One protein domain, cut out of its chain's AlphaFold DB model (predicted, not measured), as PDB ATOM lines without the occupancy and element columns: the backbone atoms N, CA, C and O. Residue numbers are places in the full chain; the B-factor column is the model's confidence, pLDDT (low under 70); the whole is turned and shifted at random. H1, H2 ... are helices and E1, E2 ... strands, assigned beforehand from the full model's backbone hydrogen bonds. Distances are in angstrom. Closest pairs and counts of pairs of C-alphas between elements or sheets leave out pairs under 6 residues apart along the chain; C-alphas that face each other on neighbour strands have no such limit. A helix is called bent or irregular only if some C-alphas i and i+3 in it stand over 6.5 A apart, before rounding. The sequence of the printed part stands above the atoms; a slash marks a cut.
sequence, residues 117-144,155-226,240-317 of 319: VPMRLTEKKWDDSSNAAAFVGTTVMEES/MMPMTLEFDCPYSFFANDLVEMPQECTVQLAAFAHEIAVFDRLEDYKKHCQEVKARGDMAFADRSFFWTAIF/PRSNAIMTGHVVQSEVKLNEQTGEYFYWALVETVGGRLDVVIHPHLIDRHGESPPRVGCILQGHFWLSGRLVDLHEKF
ATOM      1  N   VAL A 117     629.824 421.712 476.796       93.81
ATOM      2  CA  VAL A 117     629.761 420.441 477.508       93.81
ATOM      3  C   VAL A 117     629.837 420.744 479.003       93.81
ATOM      4  O   VAL A 117     630.890 421.179 479.480       93.81
ATOM      5  N   PRO A 118     628.734 420.576 479.750       93.94
ATOM      6  CA  PRO A 118     628.763 420.639 481.202       93.94
ATOM      7  C   PRO A 118     629.674 419.535 481.737       93.94
ATOM      8  O   PRO A 118     629.515 418.366 481.380       93.94
ATOM      9  N   MET A 119     630.643 419.888 482.574       93.81
ATOM     10  CA  MET A 119     631.608 418.938 483.123       93.81
ATOM     11  C   MET A 119     631.876 419.208 484.595       93.81
ATOM     12  O   MET A 119     631.982 420.357 485.024       93.81
ATOM     13  N   ARG A 120     632.076 418.129 485.352       94.75
ATOM     14  CA  ARG A 120     632.733 418.167 486.653       94.75
ATOM     15  C   ARG A 120     634.206 417.845 486.451       94.75
ATOM     16  O   ARG A 120     634.562 416.698 486.189       94.75
ATOM     17  N   LEU A 121     635.052 418.858 486.571       94.25
ATOM     18  CA  LEU A 121     636.499 418.699 486.581       94.25
ATOM     19  C   LEU A 121     636.945 418.146 487.934       94.25
ATOM     20  O   LEU A 121     636.489 418.602 488.987       94.25
ATOM     21  N   THR A 122     637.833 417.161 487.900       93.88
ATOM     22  CA  THR A 122     638.294 416.430 489.088       93.88
ATOM     23  C   THR A 122     639.801 416.489 489.270       93.88
ATOM     24  O   THR A 122     640.273 416.348 490.395       93.88
ATOM     25  N   GLU A 123     640.562 416.716 488.198       90.69
ATOM     26  CA  GLU A 123     642.023 416.718 488.243       90.69
ATOM     27  C   GLU A 123     642.619 417.800 487.337       90.69
ATOM     28  O   GLU A 123     642.081 418.120 486.273       90.69
ATOM     29  N   LYS A 124     643.761 418.340 487.774       88.25
ATOM     30  CA  LYS A 124     644.667 419.179 486.982       88.25
ATOM     31  C   LYS A 124     645.985 418.436 486.842       88.25
ATOM     32  O   LYS A 124     646.610 418.136 487.858       88.25
ATOM     33  N   LYS A 125     646.413 418.170 485.613       85.44
ATOM     34  CA  LYS A 125     647.690 417.512 485.330       85.44
ATOM     35  C   LYS A 125     648.652 418.516 484.733       85.44
ATOM     36  O   LYS A 125     648.471 418.939 483.596       85.44
ATOM     37  N   TRP A 126     649.662 418.886 485.507       80.31
ATOM     38  CA  TRP A 126     650.740 419.750 485.041       80.31
ATOM     39  C   TRP A 126     651.814 418.933 484.316       80.31
ATOM     40  O   TRP A 126     652.106 417.792 484.688       80.31
ATOM     41  N   ASP A 127     652.393 419.512 483.273       73.94
ATOM     42  CA  ASP A 127     653.545 418.968 482.569       73.94
ATOM     43  C   ASP A 127     654.677 419.998 482.542       73.94
ATOM     44  O   ASP A 127     654.635 420.982 481.805       73.94
ATOM     45  N   ASP A 128     655.716 419.741 483.338       69.94
ATOM     46  CA  ASP A 128     656.894 420.607 483.424       69.94
ATOM     47  C   ASP A 128     657.655 420.707 482.094       69.94
ATOM     48  O   ASP A 128     658.354 421.692 481.860       69.94
ATOM     49  N   SER A 129     657.533 419.707 481.211       66.69
ATOM     50  CA  SER A 129     658.253 419.700 479.934       66.69
ATOM     51  C   SER A 129     657.633 420.645 478.902       66.69
ATOM     52  O   SER A 129     658.359 421.297 478.150       66.69
ATOM     53  N   SER A 130     656.303 420.758 478.900       64.25
ATOM     54  CA  SER A 130     655.534 421.595 477.974       64.25
ATOM     55  C   SER A 130     655.050 422.909 478.597       64.25
ATOM     56  O   SER A 130     654.578 423.780 477.875       64.25
ATOM     57  N   ASN A 131     655.190 423.086 479.918       67.19
ATOM     58  CA  ASN A 131     654.583 424.185 480.686       67.19
ATOM     59  C   ASN A 131     653.067 424.321 480.448       67.19
ATOM     60  O   ASN A 131     652.502 425.414 480.557       67.19
ATOM     61  N   ALA A 132     652.415 423.206 480.127       74.06
ATOM     62  CA  ALA A 132     650.990 423.126 479.868       74.06
ATOM     63  C   ALA A 132     650.296 422.303 480.959       74.06
ATOM     64  O   ALA A 132     650.907 421.483 481.650       74.06
ATOM     65  N   ALA A 133     648.995 422.534 481.121       76.62
ATOM     66  CA  ALA A 133     648.156 421.723 481.986       76.62
ATOM     67  C   ALA A 133     646.978 421.157 481.200       76.62
ATOM     68  O   ALA A 133     646.301 421.875 480.457       76.62
ATOM     69  N   ALA A 134     646.711 419.883 481.446       88.75
ATOM     70  CA  ALA A 134     645.500 419.217 481.017       88.75
ATOM     71  C   ALA A 134     644.508 419.141 482.182       88.75
ATOM     72  O   ALA A 134     644.888 419.090 483.360       88.75
ATOM     73  N   PHE A 135     643.225 419.118 481.850       91.69
ATOM     74  CA  PHE A 135     642.151 418.913 482.810       91.69
ATOM     75  C   PHE A 135     641.511 417.554 482.582       91.69
ATOM     76  O   PHE A 135     641.238 417.183 481.444       91.69
ATOM     77  N   VAL A 136     641.226 416.843 483.673       92.56
ATOM     78  CA  VAL A 136     640.403 415.629 483.642       92.56
ATOM     79  C   VAL A 136     639.051 415.954 484.247       92.56
ATOM     80  O   VAL A 136     638.963 416.580 485.311       92.56
ATOM     81  N   GLY A 137     637.989 415.507 483.589       92.56
ATOM     82  CA  GLY A 137     636.646 415.638 484.122       92.56
ATOM     83  C   GLY A 137     635.662 414.678 483.487       92.56
ATOM     84  O   GLY A 137     635.940 414.050 482.466       92.56
ATOM     85  N   THR A 138     634.491 414.602 484.105       92.62
ATOM     86  CA  THR A 138     633.370 413.786 483.642       92.62
ATOM     87  C   THR A 138     632.221 414.692 483.225       92.62
ATOM     88  O   THR A 138     631.929 415.674 483.915       92.62
ATOM     89  N   THR A 139     631.566 414.390 482.104       91.94
ATOM     90  CA  THR A 139     630.382 415.138 481.666       91.94
ATOM     91  C   THR A 139     629.262 415.046 482.703       91.94
ATOM     92  O   THR A 139     629.015 413.988 483.284       91.94
ATOM     93  N   VAL A 140     628.595 416.172 482.950       88.69
ATOM     94  CA  VAL A 140     627.411 416.234 483.810       88.69
ATOM     95  C   VAL A 140     626.193 415.959 482.944       88.69
ATOM     96  O   VAL A 140     625.988 416.612 481.922       88.69
ATOM     97  N   MET A 141     625.403 414.978 483.359       76.06
ATOM     98  CA  MET A 141     624.172 414.602 482.680       76.06
ATOM     99  C   MET A 141     623.022 415.351 483.333       76.06
ATOM    100  O   MET A 141     622.882 415.306 484.555       76.06
ATOM    101  N   GLU A 142     622.198 416.025 482.538       64.88
ATOM    102  CA  GLU A 142     620.879 416.417 483.021       64.88
ATOM    103  C   GLU A 142     620.053 415.137 483.175       64.88
ATOM    104  O   GLU A 142     619.973 414.331 482.244       64.88
ATOM    105  N   GLU A 143     619.484 414.911 484.361       54.75
ATOM    106  CA  GLU A 143     618.497 413.851 484.550       54.75
ATOM    107  C   GLU A 143     617.332 414.141 483.600       54.75
ATOM    108  O   GLU A 143     616.598 415.115 483.763       54.75
ATOM    109  N   SER A 144     617.187 413.339 482.546       50.38
ATOM    110  CA  SER A 144     616.016 413.436 481.690       50.38
ATOM    111  C   SER A 144     614.829 412.837 482.440       50.38
ATOM    112  O   SER A 144     614.810 411.629 482.667       50.38
ATOM    113  N   MET A 155     622.246 408.968 477.175       62.06
ATOM    114  CA  MET A 155     623.535 409.649 477.195       62.06
ATOM    115  C   MET A 155     624.290 409.192 478.454       62.06
ATOM    116  O   MET A 155     623.739 409.204 479.557       62.06
ATOM    117  N   MET A 156     625.547 408.778 478.299       69.06
ATOM    118  CA  MET A 156     626.367 408.271 479.404       69.06
ATOM    119  C   MET A 156     627.414 409.300 479.823       69.06
ATOM    120  O   MET A 156     627.959 409.987 478.956       69.06
ATOM    121  N   PRO A 157     627.727 409.405 481.130       81.69
ATOM    122  CA  PRO A 157     628.802 410.270 481.582       81.69
ATOM    123  C   PRO A 157     630.114 409.844 480.916       81.69
ATOM    124  O   PRO A 157     630.522 408.685 481.001       81.69
ATOM    125  N   MET A 158     630.772 410.786 480.249       86.56
ATOM    126  CA  MET A 158     632.058 410.576 479.600       86.56
ATOM    127  C   MET A 158     633.152 411.213 480.436       86.56
ATOM    128  O   MET A 158     633.138 412.422 480.660       86.56
ATOM    129  N   THR A 159     634.114 410.407 480.874       89.56
ATOM    130  CA  THR A 159     635.361 410.919 481.447       89.56
ATOM    131  C   THR A 159     636.371 411.129 480.331       89.56
ATOM    132  O   THR A 159     636.599 410.232 479.519       89.56
ATOM    133  N   LEU A 160     636.976 412.312 480.296       92.25
ATOM    134  CA  LEU A 160     638.007 412.656 479.328       92.25
ATOM    135  C   LEU A 160     639.070 413.567 479.939       92.25
ATOM    136  O   LEU A 160     638.828 414.264 480.926       92.25
ATOM    137  N   GLU A 161     640.230 413.567 479.295       93.12
ATOM    138  CA  GLU A 161     641.282 414.559 479.479       93.12
ATOM    139  C   GLU A 161     641.302 415.495 478.265       93.12
ATOM    140  O   GLU A 161     641.121 415.036 477.135       93.12
ATOM    141  N   PHE A 162     641.495 416.791 478.492       93.31
ATOM    142  CA  PHE A 162     641.671 417.776 477.426       93.31
ATOM    143  C   PHE A 162     642.744 418.803 477.789       93.31
ATOM    144  O   PHE A 162     642.870 419.207 478.950       93.31
ATOM    145  N   ASP A 163     643.469 419.277 476.778       92.19
ATOM    146  CA  ASP A 163     644.464 420.330 476.949       92.19
ATOM    147  C   ASP A 163     643.770 421.689 476.962       92.19
ATOM    148  O   ASP A 163     642.880 421.959 476.153       92.19
ATOM    149  N   CYS A 164     644.165 422.569 477.880       91.38
ATOM    150  CA  CYS A 164     643.629 423.924 477.928       91.38
ATOM    151  C   CYS A 164     644.634 424.906 477.323       91.38
ATOM    152  O   CYS A 164     645.727 425.050 477.866       91.38
ATOM    153  N   PRO A 165     644.274 425.654 476.267       89.50
ATOM    154  CA  PRO A 165     645.234 426.474 475.524       89.50
ATOM    155  C   PRO A 165     645.752 427.689 476.318       89.50
ATOM    156  O   PRO A 165     646.673 428.378 475.903       89.50
ATOM    157  N   TYR A 166     645.162 427.981 477.480       85.12
ATOM    158  CA  TYR A 166     645.621 429.013 478.415       85.12
ATOM    159  C   TYR A 166     645.873 428.438 479.817       85.12
ATOM    160  O   TYR A 166     645.771 429.142 480.829       85.12
ATOM    161  N   SER A 167     646.203 427.145 479.890       81.69
ATOM    162  CA  SER A 167     646.432 426.409 481.132       81.69
ATOM    163  C   SER A 167     647.441 427.074 482.058       81.69
ATOM    164  O   SER A 167     647.236 427.057 483.268       81.69
ATOM    165  N   PHE A 168     648.483 427.704 481.501       77.06
ATOM    166  CA  PHE A 168     649.523 428.399 482.263       77.06
ATOM    167  C   PHE A 168     648.935 429.404 483.267       77.06
ATOM    168  O   PHE A 168     649.399 429.503 484.396       77.06
ATOM    169  N   PHE A 169     647.857 430.096 482.886       76.56
ATOM    170  CA  PHE A 169     647.161 431.043 483.758       76.56
ATOM    171  C   PHE A 169     645.913 430.458 484.416       76.56
ATOM    172  O   PHE A 169     645.529 430.889 485.500       76.56
ATOM    173  N   ALA A 170     645.255 429.484 483.782       73.56
ATOM    174  CA  ALA A 170     644.092 428.838 484.380       73.56
ATOM    175  C   ALA A 170     644.451 427.957 485.584       73.56
ATOM    176  O   ALA A 170     643.609 427.786 486.461       73.56
ATOM    177  N   ASN A 171     645.671 427.414 485.652       72.38
ATOM    178  CA  ASN A 171     646.047 426.438 486.673       72.38
ATOM    179  C   ASN A 171     645.806 426.948 488.106       72.38
ATOM    180  O   ASN A 171     645.281 426.203 488.934       72.38
ATOM    181  N   ASP A 172     646.083 428.225 488.371       75.00
ATOM    182  CA  ASP A 172     645.896 428.839 489.693       75.00
ATOM    183  C   ASP A 172     644.481 429.395 489.925       75.00
ATOM    184  O   ASP A 172     644.099 429.685 491.057       75.00
ATOM    185  N   LEU A 173     643.682 429.542 488.865       77.69
ATOM    186  CA  LEU A 173     642.335 430.130 488.926       77.69
ATOM    187  C   LEU A 173     641.221 429.082 489.014       77.69
ATOM    188  O   LEU A 173     640.067 429.420 489.279       77.69
ATOM    189  N   VAL A 174     641.552 427.822 488.745       82.62
ATOM    190  CA  VAL A 174     640.607 426.707 488.676       82.62
ATOM    191  C   VAL A 174     640.748 425.871 489.945       82.62
ATOM    192  O   VAL A 174     641.725 425.148 490.111       82.62
ATOM    193  N   GLU A 175     639.785 425.948 490.859       86.56
ATOM    194  CA  GLU A 175     639.727 425.076 492.043       86.56
ATOM    195  C   GLU A 175     639.232 423.666 491.674       86.56
ATOM    196  O   GLU A 175     638.478 423.513 490.719       86.56
ATOM    197  N   MET A 176     639.649 422.625 492.398       89.25
ATOM    198  CA  MET A 176     639.191 421.250 492.142       89.25
ATOM    199  C   MET A 176     638.595 420.605 493.399       89.25
ATOM    200  O   MET A 176     639.157 420.794 494.480       89.25
ATOM    201  N   PRO A 177     637.527 419.790 493.271       93.12
ATOM    202  CA  PRO A 177     636.725 419.588 492.058       93.12
ATOM    203  C   PRO A 177     635.845 420.813 491.752       93.12
ATOM    204  O   PRO A 177     635.465 421.541 492.668       93.12
ATOM    205  N   GLN A 178     635.477 421.022 490.486       92.50
ATOM    206  CA  GLN A 178     634.517 422.068 490.116       92.50
ATOM    207  C   GLN A 178     633.598 421.654 488.973       92.50
ATOM    208  O   GLN A 178     634.006 420.925 488.073       92.50
ATOM    209  N   GLU A 179     632.370 422.160 488.986       93.50
ATOM    210  CA  GLU A 179     631.472 422.096 487.834       93.50
ATOM    211  C   GLU A 179     631.609 423.363 487.000       93.50
ATOM    212  O   GLU A 179     631.629 424.472 487.534       93.50
ATOM    213  N   CYS A 180     631.723 423.192 485.689       93.44
ATOM    214  CA  CYS A 180     631.829 424.289 484.743       93.44
ATOM    215  C   CYS A 180     631.309 423.859 483.370       93.44
ATOM    216  O   CYS A 180     631.077 422.677 483.109       93.44
ATOM    217  N   THR A 181     631.150 424.827 482.470       94.88
ATOM    218  CA  THR A 181     630.933 424.527 481.051       94.88
ATOM    219  C   THR A 181     632.255 424.587 480.301       94.88
ATOM    220  O   THR A 181     632.961 425.600 480.348       94.88
ATOM    221  N   VAL A 182     632.567 423.524 479.564       95.62
ATOM    222  CA  VAL A 182     633.747 423.438 478.700       95.62
ATOM    223  C   VAL A 182     633.311 423.522 477.240       95.62
ATOM    224  O   VAL A 182     632.391 422.827 476.815       95.62
ATOM    225  N   GLN A 183     633.962 424.374 476.452       96.75
ATOM    226  CA  GLN A 183     633.887 424.310 474.994       96.75
ATOM    227  C   GLN A 183     635.020 423.412 474.501       96.75
ATOM    228  O   GLN A 183     636.182 423.692 474.789       96.75
ATOM    229  N   LEU A 184     634.672 422.323 473.813       97.25
ATOM    230  CA  LEU A 184     635.597 421.271 473.394       97.25
ATOM    231  C   LEU A 184     635.768 421.265 471.874       97.25
ATOM    232  O   LEU A 184     634.802 421.166 471.116       97.25
ATOM    233  N   ALA A 185     637.021 421.298 471.440       98.12
ATOM    234  CA  ALA A 185     637.421 421.135 470.056       98.12
ATOM    235  C   ALA A 185     638.246 419.853 469.894       98.12
ATOM    236  O   ALA A 185     639.242 419.650 470.585       98.12
ATOM    237  N   ALA A 186     637.834 419.006 468.959       97.50
ATOM    238  CA  ALA A 186     638.502 417.786 468.552       97.50
ATOM    239  C   ALA A 186     639.233 418.018 467.220       97.50
ATOM    240  O   ALA A 186     638.618 418.236 466.172       97.50
ATOM    241  N   PHE A 187     640.558 417.969 467.255       97.25
ATOM    242  CA  PHE A 187     641.423 418.143 466.098       97.25
ATOM    243  C   PHE A 187     641.714 416.785 465.480       97.25
ATOM    244  O   PHE A 187     642.355 415.939 466.103       97.25
ATOM    245  N   ALA A 188     641.245 416.580 464.254       95.56
ATOM    246  CA  ALA A 188     641.398 415.315 463.556       95.56
ATOM    247  C   ALA A 188     642.871 414.980 463.280       95.56
ATOM    248  O   ALA A 188     643.592 415.763 462.658       95.56
ATOM    249  N   HIS A 189     643.286 413.784 463.695       91.25
ATOM    250  CA  HIS A 189     644.515 413.131 463.242       91.25
ATOM    251  C   HIS A 189     644.223 412.146 462.114       91.25
ATOM    252  O   HIS A 189     644.944 412.102 461.122       91.25
ATOM    253  N   GLU A 190     643.141 411.388 462.271       91.12
ATOM    254  CA  GLU A 190     642.646 410.403 461.317       91.12
ATOM    255  C   GLU A 190     641.128 410.469 461.306       91.12
ATOM    256  O   GLU A 190     640.518 410.643 462.364       91.12
ATOM    257  N   ILE A 191     640.525 410.333 460.127       94.19
ATOM    258  CA  ILE A 191     639.073 410.353 459.968       94.19
ATOM    259  C   ILE A 191     638.615 409.385 458.882       94.19
ATOM    260  O   ILE A 191     639.321 409.152 457.904       94.19
ATOM    261  N   ALA A 192     637.395 408.899 459.053       95.50
ATOM    262  CA  ALA A 192     636.573 408.271 458.035       95.50
ATOM    263  C   ALA A 192     635.200 408.953 458.040       95.50
ATOM    264  O   ALA A 192     634.633 409.216 459.110       95.50
ATOM    265  N   VAL A 193     634.668 409.254 456.853       96.88
ATOM    266  CA  VAL A 193     633.378 409.933 456.697       96.88
ATOM    267  C   VAL A 193     632.430 409.034 455.919       96.88
ATOM    268  O   VAL A 193     632.611 408.759 454.737       96.88
ATOM    269  N   PHE A 194     631.359 408.608 456.577       96.69
ATOM    270  CA  PHE A 194     630.331 407.777 455.968       96.69
ATOM    271  C   PHE A 194     629.126 408.645 455.620       96.69
ATOM    272  O   PHE A 194     628.543 409.291 456.493       96.69
ATOM    273  N   ASP A 195     628.719 408.642 454.349       95.38
ATOM    274  CA  ASP A 195     627.592 409.455 453.879       95.38
ATOM    275  C   ASP A 195     626.274 409.099 454.586       95.38
ATOM    276  O   ASP A 195     625.407 409.958 454.753       95.38
ATOM    277  N   ARG A 196     626.099 407.834 454.996       94.81
ATOM    278  CA  ARG A 196     624.880 407.340 455.652       94.81
ATOM    279  C   ARG A 196     625.199 406.325 456.741       94.81
ATOM    280  O   ARG A 196     626.166 405.570 456.650       94.81
ATOM    281  N   LEU A 197     624.282 406.205 457.702       95.69
ATOM    282  CA  LEU A 197     624.354 405.207 458.772       95.69
ATOM    283  C   LEU A 197     624.482 403.764 458.248       95.69
ATOM    284  O   LEU A 197     625.193 402.955 458.834       95.69
ATOM    285  N   GLU A 198     623.828 403.426 457.136       97.00
ATOM    286  CA  GLU A 198     623.929 402.078 456.558       97.00
ATOM    287  C   GLU A 198     625.318 401.777 455.981       97.00
ATOM    288  O   GLU A 198     625.790 400.641 456.070       97.00
ATOM    289  N   ASP A 199     626.006 402.792 455.453       96.12
ATOM    290  CA  ASP A 199     627.373 402.644 454.952       96.12
ATOM    291  C   ASP A 199     628.338 402.407 456.129       96.12
ATOM    292  O   ASP A 199     629.182 401.510 456.070       96.12
ATOM    293  N   TYR A 200     628.124 403.114 457.246       96.75
ATOM    294  CA  TYR A 200     628.839 402.876 458.503       96.75
ATOM    295  C   TYR A 200     628.573 401.476 459.075       96.75
ATOM    296  O   TYR A 200     629.504 400.736 459.381       96.75
ATOM    297  N   LYS A 201     627.309 401.045 459.163       96.75
ATOM    298  CA  LYS A 201     626.953 399.701 459.652       96.75
ATOM    299  C   LYS A 201     627.609 398.597 458.828       96.75
ATOM    300  O   LYS A 201     628.086 397.615 459.399       96.75
ATOM    301  N   LYS A 202     627.652 398.750 457.501       97.00
ATOM    302  CA  LYS A 202     628.354 397.818 456.614       97.00
ATOM    303  C   LYS A 202     629.853 397.795 456.920       97.00
ATOM    304  O   LYS A 202     630.412 396.713 457.084       97.00
ATOM    305  N   HIS A 203     630.478 398.962 457.071       95.12
ATOM    306  CA  HIS A 203     631.872 399.060 457.500       95.12
ATOM    307  C   HIS A 203     632.103 398.332 458.836       95.12
ATOM    308  O   HIS A 203     632.983 397.481 458.924       95.12
ATOM    309  N   CYS A 204     631.253 398.547 459.845       95.38
ATOM    310  CA  CYS A 204     631.342 397.838 461.124       95.38
ATOM    311  C   CYS A 204     631.219 396.315 460.984       95.38
ATOM    312  O   CYS A 204     631.887 395.581 461.709       95.38
ATOM    313  N   GLN A 205     630.361 395.816 460.089       95.62
ATOM    314  CA  GLN A 205     630.256 394.378 459.816       95.62
ATOM    315  C   GLN A 205     631.553 393.828 459.214       95.62
ATOM    316  O   GLN A 205     632.002 392.755 459.614       95.62
ATOM    317  N   GLU A 206     632.172 394.565 458.290       95.50
ATOM    318  CA  GLU A 206     633.447 394.192 457.673       95.50
ATOM    319  C   GLU A 206     634.610 394.224 458.676       95.50
ATOM    320  O   GLU A 206     635.434 393.313 458.662       95.50
ATOM    321  N   VAL A 207     634.656 395.222 459.565       92.06
ATOM    322  CA  VAL A 207     635.621 395.318 460.677       92.06
ATOM    323  C   VAL A 207     635.469 394.116 461.615       92.06
ATOM    324  O   VAL A 207     636.424 393.374 461.838       92.06
ATOM    325  N   LYS A 208     634.239 393.819 462.062       92.38
ATOM    326  CA  LYS A 208     633.954 392.647 462.911       92.38
ATOM    327  C   LYS A 208     634.325 391.325 462.237       92.38
ATOM    328  O   LYS A 208     634.819 390.420 462.901       92.38
ATOM    329  N   ALA A 209     634.107 391.196 460.925       94.62
ATOM    330  CA  ALA A 209     634.452 389.987 460.175       94.62
ATOM    331  C   ALA A 209     635.968 389.723 460.111       94.62
ATOM    332  O   ALA A 209     636.372 388.575 459.934       94.62
ATOM    333  N   ARG A 210     636.802 390.759 460.273       94.12
ATOM    334  CA  ARG A 210     638.268 390.639 460.381       94.12
ATOM    335  C   ARG A 210     638.741 390.315 461.801       94.12
ATOM    336  O   ARG A 210     639.912 390.003 461.977       94.12
ATOM    337  N   GLY A 211     637.836 390.326 462.782       90.50
ATOM    338  CA  GLY A 211     638.154 390.149 464.199       90.50
ATOM    339  C   GLY A 211     638.502 391.448 464.927       90.50
ATOM    340  O   GLY A 211     638.879 391.390 466.093       90.50
ATOM    341  N   ASP A 212     638.349 392.601 464.270       88.88
ATOM    342  CA  ASP A 212     638.657 393.912 464.838       88.88
ATOM    343  C   ASP A 212     637.464 394.492 465.623       88.88
ATOM    344  O   ASP A 212     636.298 394.121 465.422       88.88
ATOM    345  N   MET A 213     637.748 395.442 466.520       86.00
ATOM    346  CA  MET A 213     636.727 396.129 467.313       86.00
ATOM    347  C   MET A 213     636.004 397.187 466.472       86.00
ATOM    348  O   MET A 213     636.610 398.139 465.993       86.00
ATOM    349  N   ALA A 214     634.687 397.041 466.333       90.94
ATOM    350  CA  ALA A 214     633.835 398.058 465.725       90.94
ATOM    351  C   ALA A 214     633.110 398.868 466.800       90.94
ATOM    352  O   ALA A 214     632.585 398.309 467.767       90.94
ATOM    353  N   PHE A 215     633.029 400.174 466.585       90.81
ATOM    354  CA  PHE A 215     632.409 401.114 467.508       90.81
ATOM    355  C   PHE A 215     630.910 401.310 467.224       90.81
ATOM    356  O   PHE A 215     630.426 401.024 466.125       90.81
ATOM    357  N   ALA A 216     630.159 401.808 468.209       92.00
ATOM    358  CA  ALA A 216     628.790 402.287 467.985       92.00
ATOM    359  C   ALA A 216     628.792 403.552 467.099       92.00
ATOM    360  O   ALA A 216     629.810 404.227 466.992       92.00
ATOM    361  N   ASP A 217     627.663 403.872 466.461       92.31
ATOM    362  CA  ASP A 217     627.492 405.075 465.620       92.31
ATOM    363  C   ASP A 217     627.501 406.390 466.422       92.31
ATOM    364  O   ASP A 217     627.758 407.462 465.875       92.31
ATOM    365  N   ARG A 218     627.310 406.290 467.741       93.69
ATOM    366  CA  ARG A 218     627.685 407.298 468.733       93.69
ATOM    367  C   ARG A 218     628.571 406.660 469.789       93.69
ATOM    368  O   ARG A 218     628.118 405.832 470.574       93.69
ATOM    369  N   SER A 219     629.837 407.048 469.829       91.88
ATOM    370  CA  SER A 219     630.794 406.508 470.787       91.88
ATOM    371  C   SER A 219     631.907 407.494 471.090       91.88
ATOM    372  O   SER A 219     632.300 408.271 470.223       91.88
ATOM    373  N   PHE A 220     632.485 407.398 472.279       91.88
ATOM    374  CA  PHE A 220     633.648 408.188 472.654       91.88
ATOM    375  C   PHE A 220     634.515 407.401 473.628       91.88
ATOM    376  O   PHE A 220     634.021 406.891 474.633       91.88
ATOM    377  N   PHE A 221     635.806 407.332 473.334       88.25
ATOM    378  CA  PHE A 221     636.796 406.657 474.155       88.25
ATOM    379  C   PHE A 221     638.016 407.553 474.283       88.25
ATOM    380  O   PHE A 221     638.723 407.795 473.306       88.25
ATOM    381  N   TRP A 222     638.273 408.034 475.493       84.62
ATOM    382  CA  TRP A 222     639.540 408.673 475.819       84.62
ATOM    383  C   TRP A 222     640.653 407.613 475.836       84.62
ATOM    384  O   TRP A 222     640.510 406.561 476.462       84.62
ATOM    385  N   THR A 223     641.747 407.850 475.107       72.12
ATOM    386  CA  THR A 223     642.721 406.795 474.764       72.12
ATOM    387  C   THR A 223     643.569 406.308 475.936       72.12
ATOM    388  O   THR A 223     644.114 405.205 475.870       72.12
ATOM    389  N   ALA A 224     643.643 407.060 477.036       62.12
ATOM    390  CA  ALA A 224     644.371 406.617 478.226       62.12
ATOM    391  C   ALA A 224     643.728 405.399 478.918       62.12
ATOM    392  O   ALA A 224     644.372 404.771 479.746       62.12
ATOM    393  N   ILE A 225     642.488 405.032 478.566       53.50
ATOM    394  CA  ILE A 225     641.807 403.836 479.091       53.50
ATOM    395  C   ILE A 225     642.390 402.538 478.491       53.50
ATOM    396  O   ILE A 225     642.201 401.464 479.051       53.50
ATOM    397  N   PHE A 226     643.111 402.612 477.367       51.53
ATOM    398  CA  PHE A 226     643.666 401.437 476.677       51.53
ATOM    399  C   PHE A 226     645.106 401.078 477.084       51.53
ATOM    400  O   PHE A 226     645.759 400.335 476.358       51.53
ATOM    401  N   PRO A 240     650.270 410.251 473.912       50.50
ATOM    402  CA  PRO A 240     649.969 411.665 473.869       50.50
ATOM    403  C   PRO A 240     648.682 411.923 474.661       50.50
ATOM    404  O   PRO A 240     647.647 411.278 474.449       50.50
ATOM    405  N   ARG A 241     648.794 412.839 475.625       72.38
ATOM    406  CA  ARG A 241     647.724 413.270 476.527       72.38
ATOM    407  C   ARG A 241     646.550 413.834 475.718       72.38
ATOM    408  O   ARG A 241     646.708 414.205 474.555       72.38
ATOM    409  N   SER A 242     645.358 413.839 476.310       88.56
ATOM    410  CA  SER A 242     644.177 414.487 475.716       88.56
ATOM    411  C   SER A 242     643.716 413.959 474.342       88.56
ATOM    412  O   SER A 242     643.157 414.714 473.553       88.56
ATOM    413  N   ASN A 243     643.915 412.672 474.023       90.50
ATOM    414  CA  ASN A 243     643.404 412.081 472.778       90.50
ATOM    415  C   ASN A 243     642.139 411.239 472.973       90.50
ATOM    416  O   ASN A 243     641.939 410.603 474.009       90.50
ATOM    417  N   ALA A 244     641.302 411.185 471.942       92.25
ATOM    418  CA  ALA A 244     640.118 410.343 471.916       92.25
ATOM    419  C   ALA A 244     639.905 409.666 470.564       92.25
ATOM    420  O   ALA A 244     640.199 410.219 469.504       92.25
ATOM    421  N   ILE A 245     639.323 408.473 470.621       92.88
ATOM    422  CA  ILE A 245     638.663 407.828 469.492       92.88
ATOM    423  C   ILE A 245     637.174 408.103 469.640       92.88
ATOM    424  O   ILE A 245     636.579 407.784 470.673       92.88
ATOM    425  N   MET A 246     636.549 408.686 468.622       94.50
ATOM    426  CA  MET A 246     635.110 408.935 468.650       94.50
ATOM    427  C   MET A 246     634.437 408.597 467.332       94.50
ATOM    428  O   MET A 246     635.044 408.668 466.264       94.50
ATOM    429  N   THR A 247     633.155 408.270 467.452       96.88
ATOM    430  CA  THR A 247     632.211 408.141 466.348       96.88
ATOM    431  C   THR A 247     630.992 408.988 466.682       96.88
ATOM    432  O   THR A 247     630.514 408.958 467.820       96.88
ATOM    433  N   GLY A 248     630.475 409.741 465.721       96.94
ATOM    434  CA  GLY A 248     629.267 410.521 465.942       96.94
ATOM    435  C   GLY A 248     628.598 411.003 464.667       96.94
ATOM    436  O   GLY A 248     629.137 410.896 463.564       96.94
ATOM    437  N   HIS A 249     627.408 411.565 464.841       97.94
ATOM    438  CA  HIS A 249     626.608 412.107 463.751       97.94
ATOM    439  C   HIS A 249     626.921 413.586 463.541       97.94
ATOM    440  O   HIS A 249     626.886 414.379 464.481       97.94
ATOM    441  N   VAL A 250     627.172 413.980 462.297       98.38
ATOM    442  CA  VAL A 250     627.368 415.387 461.939       98.38
ATOM    443  C   VAL A 250     626.016 416.102 461.964       98.38
ATOM    444  O   VAL A 250     625.138 415.812 461.149       98.38
ATOM    445  N   VAL A 251     625.852 417.060 462.878       98.19
ATOM    446  CA  VAL A 251     624.621 417.866 463.012       98.19
ATOM    447  C   VAL A 251     624.747 419.253 462.376       98.19
ATOM    448  O   VAL A 251     623.743 419.838 461.978       98.19
ATOM    449  N   GLN A 252     625.971 419.762 462.219       98.44
ATOM    450  CA  GLN A 252     626.286 420.968 461.447       98.44
ATOM    451  C   GLN A 252     627.660 420.803 460.791       98.44
ATOM    452  O   GLN A 252     628.519 420.121 461.340       98.44
ATOM    453  N   SER A 253     627.875 421.414 459.628       98.31
ATOM    454  CA  SER A 253     629.162 421.375 458.930       98.31
ATOM    455  C   SER A 253     629.364 422.612 458.070       98.31
ATOM    456  O   SER A 253     628.437 423.009 457.362       98.31
ATOM    457  N   GLU A 254     630.570 423.173 458.060       98.00
ATOM    458  CA  GLU A 254     630.936 424.306 457.206       98.00
ATOM    459  C   GLU A 254     632.397 424.205 456.752       98.00
ATOM    460  O   GLU A 254     633.251 423.666 457.458       98.00
ATOM    461  N   VAL A 255     632.697 424.770 455.581       97.81
ATOM    462  CA  VAL A 255     634.077 425.085 455.194       97.81
ATOM    463  C   VAL A 255     634.420 426.436 455.805       97.81
ATOM    464  O   VAL A 255     633.724 427.422 455.560       97.81
ATOM    465  N   LYS A 256     635.475 426.479 456.609       97.88
ATOM    466  CA  LYS A 256     635.953 427.683 457.286       97.88
ATOM    467  C   LYS A 256     637.218 428.189 456.610       97.88
ATOM    468  O   LYS A 256     637.978 427.405 456.052       97.88
ATOM    469  N   LEU A 257     637.439 429.498 456.676       97.44
ATOM    470  CA  LEU A 257     638.644 430.160 456.183       97.44
ATOM    471  C   LEU A 257     639.355 430.816 457.363       97.44
ATOM    472  O   LEU A 257     638.743 431.623 458.060       97.44
ATOM    473  N   ASN A 258     640.630 430.518 457.574       96.69
ATOM    474  CA  ASN A 258     641.465 431.306 458.467       96.69
ATOM    475  C   ASN A 258     641.880 432.580 457.724       96.69
ATOM    476  O   ASN A 258     642.737 432.547 456.847       96.69
ATOM    477  N   GLU A 259     641.268 433.722 458.037       94.81
ATOM    478  CA  GLU A 259     641.543 434.963 457.307       94.81
ATOM    479  C   GLU A 259     642.936 435.554 457.570       94.81
ATOM    480  O   GLU A 259     643.343 436.471 456.858       94.81
ATOM    481  N   GLN A 260     643.672 435.050 458.567       92.06
ATOM    482  CA  GLN A 260     645.050 435.475 458.837       92.06
ATOM    483  C   GLN A 260     646.037 434.851 457.849       92.06
ATOM    484  O   GLN A 260     647.046 435.471 457.521       92.06
ATOM    485  N   THR A 261     645.747 433.639 457.372       92.94
ATOM    486  CA  THR A 261     646.637 432.860 456.498       92.94
ATOM    487  C   THR A 261     646.063 432.647 455.098       92.94
ATOM    488  O   THR A 261     646.816 432.426 454.155       92.94
ATOM    489  N   GLY A 262     644.742 432.754 454.938       95.00
ATOM    490  CA  GLY A 262     644.030 432.411 453.707       95.00
ATOM    491  C   GLY A 262     643.791 430.909 453.529       95.00
ATOM    492  O   GLY A 262     643.208 430.513 452.520       95.00
ATOM    493  N   GLU A 263     644.197 430.083 454.493       96.31
ATOM    494  CA  GLU A 263     644.015 428.633 454.454       96.31
ATOM    495  C   GLU A 263     642.606 428.246 454.907       96.31
ATOM    496  O   GLU A 263     642.053 428.823 455.849       96.31
ATOM    497  N   TYR A 264     642.010 427.254 454.247       96.75
ATOM    498  CA  TYR A 264     640.696 426.737 454.626       96.75
ATOM    499  C   TYR A 264     640.809 425.426 455.404       96.75
ATOM    500  O   TYR A 264     641.778 424.683 455.285       96.75
ATOM    501  N   PHE A 265     639.780 425.121 456.185       97.69
ATOM    502  CA  PHE A 265     639.637 423.862 456.908       97.69
ATOM    503  C   PHE A 265     638.162 423.469 456.986       97.69
ATOM    504  O   PHE A 265     637.272 424.297 456.770       97.69
ATOM    505  N   TYR A 266     637.878 422.200 457.268       98.19
ATOM    506  CA  TYR A 266     636.504 421.757 457.494       98.19
ATOM    507  C   TYR A 266     636.192 421.789 458.984       98.19
ATOM    508  O   TYR A 266     636.988 421.330 459.803       98.19
ATOM    509  N   TRP A 267     635.014 422.299 459.321       98.62
ATOM    510  CA  TRP A 267     634.454 422.220 460.660       98.62
ATOM    511  C   TRP A 267     633.148 421.430 460.638       98.62
ATOM    512  O   TRP A 267     632.335 421.584 459.722       98.62
ATOM    513  N   ALA A 268     632.931 420.616 461.665       98.56
ATOM    514  CA  ALA A 268     631.681 419.918 461.904       98.56
ATOM    515  C   ALA A 268     631.321 419.931 463.392       98.56
ATOM    516  O   ALA A 268     632.169 419.672 464.236       98.56
ATOM    517  N   LEU A 269     630.052 420.168 463.720       98.62
ATOM    518  CA  LEU A 269     629.521 419.874 465.048       98.62
ATOM    519  C   LEU A 269     629.052 418.418 465.047       98.62
ATOM    520  O   LEU A 269     628.151 418.063 464.281       98.62
ATOM    521  N   VAL A 270     629.675 417.583 465.876       98.06
ATOM    522  CA  VAL A 270     629.451 416.132 465.895       98.06
ATOM    523  C   VAL A 270     628.814 415.719 467.212       98.06
ATOM    524  O   VAL A 270     629.320 416.038 468.285       98.06
ATOM    525  N   GLU A 271     627.688 415.017 467.127       95.31
ATOM    526  CA  GLU A 271     626.954 414.471 468.264       95.31
ATOM    527  C   GLU A 271     627.434 413.052 468.589       95.31
ATOM    528  O   GLU A 271     627.339 412.144 467.759       95.31
ATOM    529  N   THR A 272     627.933 412.876 469.812       92.69
ATOM    530  CA  THR A 272     628.425 411.612 470.378       92.69
ATOM    531  C   THR A 272     627.554 411.187 471.570       92.69
ATOM    532  O   THR A 272     626.567 411.849 471.890       92.69
ATOM    533  N   VAL A 273     627.911 410.089 472.248       85.75
ATOM    534  CA  VAL A 273     627.159 409.544 473.398       85.75
ATOM    535  C   VAL A 273     627.208 410.409 474.670       85.75
ATOM    536  O   VAL A 273     626.394 410.208 475.565       85.75
ATOM    537  N   GLY A 274     628.131 411.368 474.767       80.88
ATOM    538  CA  GLY A 274     628.241 412.279 475.920       80.88
ATOM    539  C   GLY A 274     628.275 413.745 475.523       80.88
ATOM    540  O   GLY A 274     628.830 414.575 476.236       80.88
ATOM    541  N   GLY A 275     627.680 414.066 474.374       88.38
ATOM    542  CA  GLY A 275     627.441 415.438 473.956       88.38
ATOM    543  C   GLY A 275     628.015 415.773 472.588       88.38
ATOM    544  O   GLY A 275     628.405 414.905 471.801       88.38
ATOM    545  N   ARG A 276     628.016 417.073 472.291       94.31
ATOM    546  CA  ARG A 276     628.440 417.614 470.999       94.31
ATOM    547  C   ARG A 276     629.824 418.224 471.101       94.31
ATOM    548  O   ARG A 276     630.066 419.021 472.003       94.31
ATOM    549  N   LEU A 277     630.688 417.893 470.148       96.56
ATOM    550  CA  LEU A 277     632.044 418.422 470.048       96.56
ATOM    551  C   LEU A 277     632.227 419.147 468.717       96.56
ATOM    552  O   LEU A 277     631.686 418.726 467.691       96.56
ATOM    553  N   ASP A 278     632.997 420.233 468.735       98.62
ATOM    554  CA  ASP A 278     633.465 420.863 467.505       98.62
ATOM    555  C   ASP A 278     634.612 420.039 466.933       98.62
ATOM    556  O   ASP A 278     635.604 419.815 467.611       98.62
ATOM    557  N   VAL A 279     634.502 419.599 465.688       98.50
ATOM    558  CA  VAL A 279     635.535 418.824 465.000       98.50
ATOM    559  C   VAL A 279     636.153 419.685 463.921       98.50
ATOM    560  O   VAL A 279     635.437 420.194 463.060       98.50
ATOM    561  N   VAL A 280     637.474 419.834 463.957       98.50
ATOM    562  CA  VAL A 280     638.241 420.554 462.935       98.50
ATOM    563  C   VAL A 280     639.144 419.597 462.177       98.50
ATOM    564  O   VAL A 280     639.816 418.741 462.760       98.50
ATOM    565  N   ILE A 281     639.118 419.717 460.853       97.56
ATOM    566  CA  ILE A 281     639.705 418.748 459.934       97.56
ATOM    567  C   ILE A 281     640.534 419.496 458.897       97.56
ATOM    568  O   ILE A 281     640.020 420.307 458.120       97.56
ATOM    569  N   HIS A 282     641.819 419.156 458.846       96.25
ATOM    570  CA  HIS A 282     642.714 419.620 457.801       96.25
ATOM    571  C   HIS A 282     642.284 419.063 456.425       96.25
ATOM    572  O   HIS A 282     642.075 417.849 456.319       96.25
ATOM    573  N   PRO A 283     642.240 419.868 455.343       95.06
ATOM    574  CA  PRO A 283     641.794 419.405 454.024       95.06
ATOM    575  C   PRO A 283     642.527 418.169 453.489       95.06
ATOM    576  O   PRO A 283     641.907 417.253 452.961       95.06
ATOM    577  N   HIS A 284     643.837 418.083 453.736       92.50
ATOM    578  CA  HIS A 284     644.661 416.913 453.404       92.50
ATOM    579  C   HIS A 284     644.110 415.564 453.909       92.50
ATOM    580  O   HIS A 284     644.326 414.555 453.242       92.50
ATOM    581  N   LEU A 285     643.411 415.517 455.052       91.50
ATOM    582  CA  LEU A 285     642.813 414.270 455.551       91.50
ATOM    583  C   LEU A 285     641.638 413.806 454.682       91.50
ATOM    584  O   LEU A 285     641.417 412.610 454.546       91.50
ATOM    585  N   ILE A 286     640.928 414.739 454.052       92.19
ATOM    586  CA  ILE A 286     639.864 414.429 453.096       92.19
ATOM    587  C   ILE A 286     640.485 414.008 451.758       92.19
ATOM    588  O   ILE A 286     640.201 412.925 451.245       92.19
ATOM    589  N   ASP A 287     641.410 414.821 451.239       88.44
ATOM    590  CA  ASP A 287     641.990 414.634 449.906       88.44
ATOM    591  C   ASP A 287     642.817 413.346 449.785       88.44
ATOM    592  O   ASP A 287     642.722 412.627 448.791       88.44
ATOM    593  N   ARG A 288     643.642 413.036 450.795       80.56
ATOM    594  CA  ARG A 288     644.547 411.877 450.762       80.56
ATOM    595  C   ARG A 288     643.800 410.551 450.859       80.56
ATOM    596  O   ARG A 288     644.229 409.571 450.249       80.56
ATOM    597  N   HIS A 289     642.728 410.516 451.642       78.88
ATOM    598  CA  HIS A 289     641.965 409.299 451.906       78.88
ATOM    599  C   HIS A 289     640.799 409.116 450.923       78.88
ATOM    600  O   HIS A 289     640.185 408.053 450.896       78.88
ATOM    601  N   GLY A 290     640.546 410.104 450.052       81.38
ATOM    602  CA  GLY A 290     639.433 410.068 449.102       81.38
ATOM    603  C   GLY A 290     638.074 410.151 449.794       81.38
ATOM    604  O   GLY A 290     637.076 409.681 449.247       81.38
ATOM    605  N   GLU A 291     638.049 410.721 450.997       85.75
ATOM    606  CA  GLU A 291     636.842 410.885 451.794       85.75
ATOM    607  C   GLU A 291     635.983 412.010 451.211       85.75
ATOM    608  O   GLU A 291     636.459 412.921 450.527       85.75
ATOM    609  N   SER A 292     634.689 411.978 451.502       88.81
ATOM    610  CA  SER A 292     633.847 413.147 451.268       88.81
ATOM    611  C   SER A 292     634.021 414.160 452.402       88.81
ATOM    612  O   SER A 292     634.094 413.755 453.562       88.81
ATOM    613  N   PRO A 293     633.997 415.479 452.120       93.50
ATOM    614  CA  PRO A 293     633.878 416.483 453.172       93.50
ATOM    615  C   PRO A 293     632.673 416.191 454.081       93.50
ATOM    616  O   PRO A 293     631.629 415.772 453.563       93.50
ATOM    617  N   PRO A 294     632.771 416.451 455.399       95.50
ATOM    618  CA  PRO A 294     631.667 416.211 456.319       95.50
ATOM    619  C   PRO A 294     630.442 417.037 455.917       95.50
ATOM    620  O   PRO A 294     630.546 418.222 455.590       95.50
ATOM    621  N   ARG A 295     629.272 416.400 455.951       96.75
ATOM    622  CA  ARG A 295     627.968 417.017 455.690       96.75
ATOM    623  C   ARG A 295     626.984 416.607 456.775       96.75
ATOM    624  O   ARG A 295     627.130 415.552 457.385       96.75
ATOM    625  N   VAL A 296     625.965 417.430 457.004       98.00
ATOM    626  CA  VAL A 296     624.883 417.100 457.943       98.00
ATOM    627  C   VAL A 296     624.275 415.739 457.598       98.00
ATOM    628  O   VAL A 296     623.922 415.489 456.446       98.00
ATOM    629  N   GLY A 297     624.149 414.872 458.604       95.31
ATOM    630  CA  GLY A 297     623.638 413.506 458.470       95.31
ATOM    631  C   GLY A 297     624.706 412.433 458.226       95.31
ATOM    632  O   GLY A 297     624.390 411.252 458.372       95.31
ATOM    633  N   CYS A 298     625.950 412.812 457.915       97.19
ATOM    634  CA  CYS A 298     627.069 411.873 457.842       97.19
ATOM    635  C   CYS A 298     627.411 411.290 459.221       97.19
ATOM    636  O   CYS A 298     627.150 411.910 460.258       97.19
ATOM    637  N   ILE A 299     628.072 410.132 459.213       98.00
ATOM    638  CA  ILE A 299     628.769 409.582 460.378       98.00
ATOM    639  C   ILE A 299     630.250 409.904 460.233       98.00
ATOM    640  O   ILE A 299     630.842 409.651 459.183       98.00
ATOM    641  N   LEU A 300     630.841 410.453 461.284       97.56
ATOM    642  CA  LEU A 300     632.263 410.742 461.361       97.56
ATOM    643  C   LEU A 300     632.878 409.838 462.425       97.56
ATOM    644  O   LEU A 300     632.402 409.819 463.557       97.56
ATOM    645  N   GLN A 301     633.925 409.106 462.057       96.81
ATOM    646  CA  GLN A 301     634.732 408.292 462.964       96.81
ATOM    647  C   GLN A 301     636.194 408.705 462.852       96.81
ATOM    648  O   GLN A 301     636.646 409.022 461.756       96.81
ATOM    649  N   GLY A 302     636.950 408.684 463.948       94.00
ATOM    650  CA  GLY A 302     638.372 408.992 463.866       94.00
ATOM    651  C   GLY A 302     639.122 409.009 465.188       94.00
ATOM    652  O   GLY A 302     638.591 408.624 466.233       94.00
ATOM    653  N   HIS A 303     640.351 409.513 465.111       93.31
ATOM    654  CA  HIS A 303     641.236 409.781 466.239       93.31
ATOM    655  C   HIS A 303     641.542 411.279 466.316       93.31
ATOM    656  O   HIS A 303     641.845 411.911 465.299       93.31
ATOM    657  N   PHE A 304     641.460 411.844 467.520       94.56
ATOM    658  CA  PHE A 304     641.465 413.287 467.728       94.56
ATOM    659  C   PHE A 304     642.290 413.684 468.939       94.56
ATOM    660  O   PHE A 304     642.227 413.014 469.965       94.56
ATOM    661  N   TRP A 305     642.957 414.831 468.839       94.50
ATOM    662  CA  TRP A 305     643.419 415.585 470.002       94.50
ATOM    663  C   TRP A 305     642.317 416.515 470.505       94.50
ATOM    664  O   TRP A 305     641.602 417.121 469.704       94.50
ATOM    665  N   LEU A 306     642.176 416.630 471.822       95.38
ATOM    666  CA  LEU A 306     641.143 417.413 472.483       95.38
ATOM    667  C   LEU A 306     641.741 418.666 473.106       95.38
ATOM    668  O   LEU A 306     642.568 418.603 474.015       95.38
ATOM    669  N   SER A 307     641.227 419.807 472.666       95.75
ATOM    670  CA  SER A 307     641.488 421.101 473.269       95.75
ATOM    671  C   SER A 307     640.208 421.635 473.896       95.75
ATOM    672  O   SER A 307     639.149 421.610 473.265       95.75
ATOM    673  N   GLY A 308     640.281 422.131 475.126       95.38
ATOM    674  CA  GLY A 308     639.114 422.583 475.874       95.38
ATOM    675  C   GLY A 308     639.307 423.929 476.546       95.38
ATOM    676  O   GLY A 308     640.327 424.202 477.177       95.38
ATOM    677  N   ARG A 309     638.282 424.776 476.449       93.00
ATOM    678  CA  ARG A 309     638.227 426.076 477.118       93.00
ATOM    679  C   ARG A 309     637.124 426.105 478.158       93.00
ATOM    680  O   ARG A 309     635.967 425.825 477.861       93.00
ATOM    681  N   LEU A 310     637.481 426.518 479.368       92.88
ATOM    682  CA  LEU A 310     636.525 426.792 480.438       92.88
ATOM    683  C   LEU A 310     635.793 428.102 480.128       92.88
ATOM    684  O   LEU A 310     636.393 429.179 480.211       92.88
ATOM    685  N   VAL A 311     634.515 428.010 479.758       91.00
ATOM    686  CA  VAL A 311     633.719 429.136 479.241       91.00
ATOM    687  C   VAL A 311     633.667 430.281 480.254       91.00
ATOM    688  O   VAL A 311     634.004 431.418 479.920       91.00
ATOM    689  N   ASP A 312     633.371 429.965 481.517       82.94
ATOM    690  CA  ASP A 312     633.237 430.958 482.591       82.94
ATOM    691  C   ASP A 312     634.548 431.688 482.902       82.94
ATOM    692  O   ASP A 312     634.555 432.862 483.284       82.94
ATOM    693  N   LEU A 313     635.684 431.003 482.753       79.56
ATOM    694  CA  LEU A 313     636.996 431.592 482.998       79.56
ATOM    695  C   LEU A 313     637.447 432.451 481.815       79.56
ATOM    696  O   LEU A 313     638.000 433.533 482.009       79.56
ATOM    697  N   HIS A 314     637.169 432.008 480.591       74.19
ATOM    698  CA  HIS A 314     637.478 432.783 479.400       74.19
ATOM    699  C   HIS A 314     636.775 434.147 479.400       74.19
ATOM    700  O   HIS A 314     637.396 435.164 479.086       74.19
ATOM    701  N   GLU A 315     635.503 434.190 479.803       71.88
ATOM    702  CA  GLU A 315     634.768 435.448 479.930       71.88
ATOM    703  C   GLU A 315     635.390 436.410 480.946       71.88
ATOM    704  O   GLU A 315     635.238 437.621 480.802       71.88
ATOM    705  N   LYS A 316     636.083 435.900 481.971       69.00
ATOM    706  CA  LYS A 316     636.814 436.738 482.933       69.00
ATOM    707  C   LYS A 316     638.099 437.304 482.335       69.00
ATOM    708  O   LYS A 316     638.447 438.430 482.665       69.00
ATOM    709  N   PHE A 317     638.784 436.555 481.468       65.94
ATOM    710  CA  PHE A 317     639.997 437.031 480.797       65.94
ATOM    711  C   PHE A 317     639.715 438.061 479.702       65.94
ATOM    712  O   PHE A 317     640.518 438.966 479.509       65.94
TER     713      PHE A 317
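What this domain is: This is residues 117 to 144, 155 to 226 and 240 to 317 of the 319 residues of the protein "Hypothetical protein" of Amphiprora paludosa (UniProt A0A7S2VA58). Picture a closed barrel of five strongly bent or slanting strands, E4, E8, E7, E6 and E9 round the ring, with E1, E2 and E3 carrying the sheet on from the first part of E4 and curving back towards E9. E5 pairs onto E6, and five helices lie outside, the longest, H2, at one end of the whole and H1 and H5 at the other. The 178 printed residues run E1 E2 E3 H1 E4 H2 E5 H3 E6 E7 E8 H4 E9 H5, the sheet is mixed, and the class is mixed, helices and strands. The whole is compact, with a radius of gyration of the C-alphas of 16.9 A and spans of 48 by 41 by 35 A.

How they stand to each other: Start with the hairpin of E1, residues 117 to 127, and E2, residues 132 to 139: N 120 and O 138 are 2.8 A apart. E3, residues 159 to 163, is antiparallel to E2, with N 135 to O 162 at 2.9 A. H1, residues 167 to 170, is on the barrel; its closest C-alphas to E2 are Ser 167 and Ala 133, 5.1 A. E4, residues 178 to 194, bends by 86 degrees at residue 190 and is antiparallel to E1, N 119 to O 180 at 2.9 A. H2, residues 197 to 209, is over E4 and across it, at 82 degrees on the local plane. A tight link with 0 residues between joins E5, residues 219 to 222, to H3, residues 223 to 226, which is on the barrel, outside it. E6, residues 243 to 257, is antiparallel to E5, N 221 to O 245 at 2.8 A. With E7, residues 264 to 272, and E8, residues 275 to 281, it makes a meander, each strand the antiparallel neighbour of the one before; N 256 and O 265 are 2.8 A apart between E6 and E7, and N 279 and O 268 are 2.7 A apart between E8 and E7. E8 is parallel to E4, N 186 to O 278 at 2.7 A. H4, residues 283 to 289, is on the barrel, outside it. E9, residues 299 to 310, closes the ring, antiparallel to E6, N 244 to O 304 at 2.8 A, and to E4, N 185 to O 307 at 2.8 A. H5, residues 311 to 317, is on the barrel, outside it. In H2 every O i to N i+4 pair is within hydrogen-bond range; H4 and H5 have 2 of 3 each, and H1 and H3 are too short for one.

Where its parts are: Find C-alpha 117 at (629.761, 420.441, 477.508), where E1 begins. E4 runs 37.3 A to C-alpha 194 at (630.331, 407.777, 455.968), and H2 runs 18.3 A. E9 spans 27.5 A, and H5 ends at C-alpha 317, (639.997, 437.031, 480.797).

The domain as a whole: The C-alphas farthest apart are those of Ala 209 and Lys 316, 52.0 A. Two cuts leave gaps of 9.5 A from C-alpha 144 to 155 and 12.3 A from C-alpha 226 to 240; of the links printed whole, none is long. Confidence is under 70 in 15 residues, among them 128 to 131 and 224 to 226.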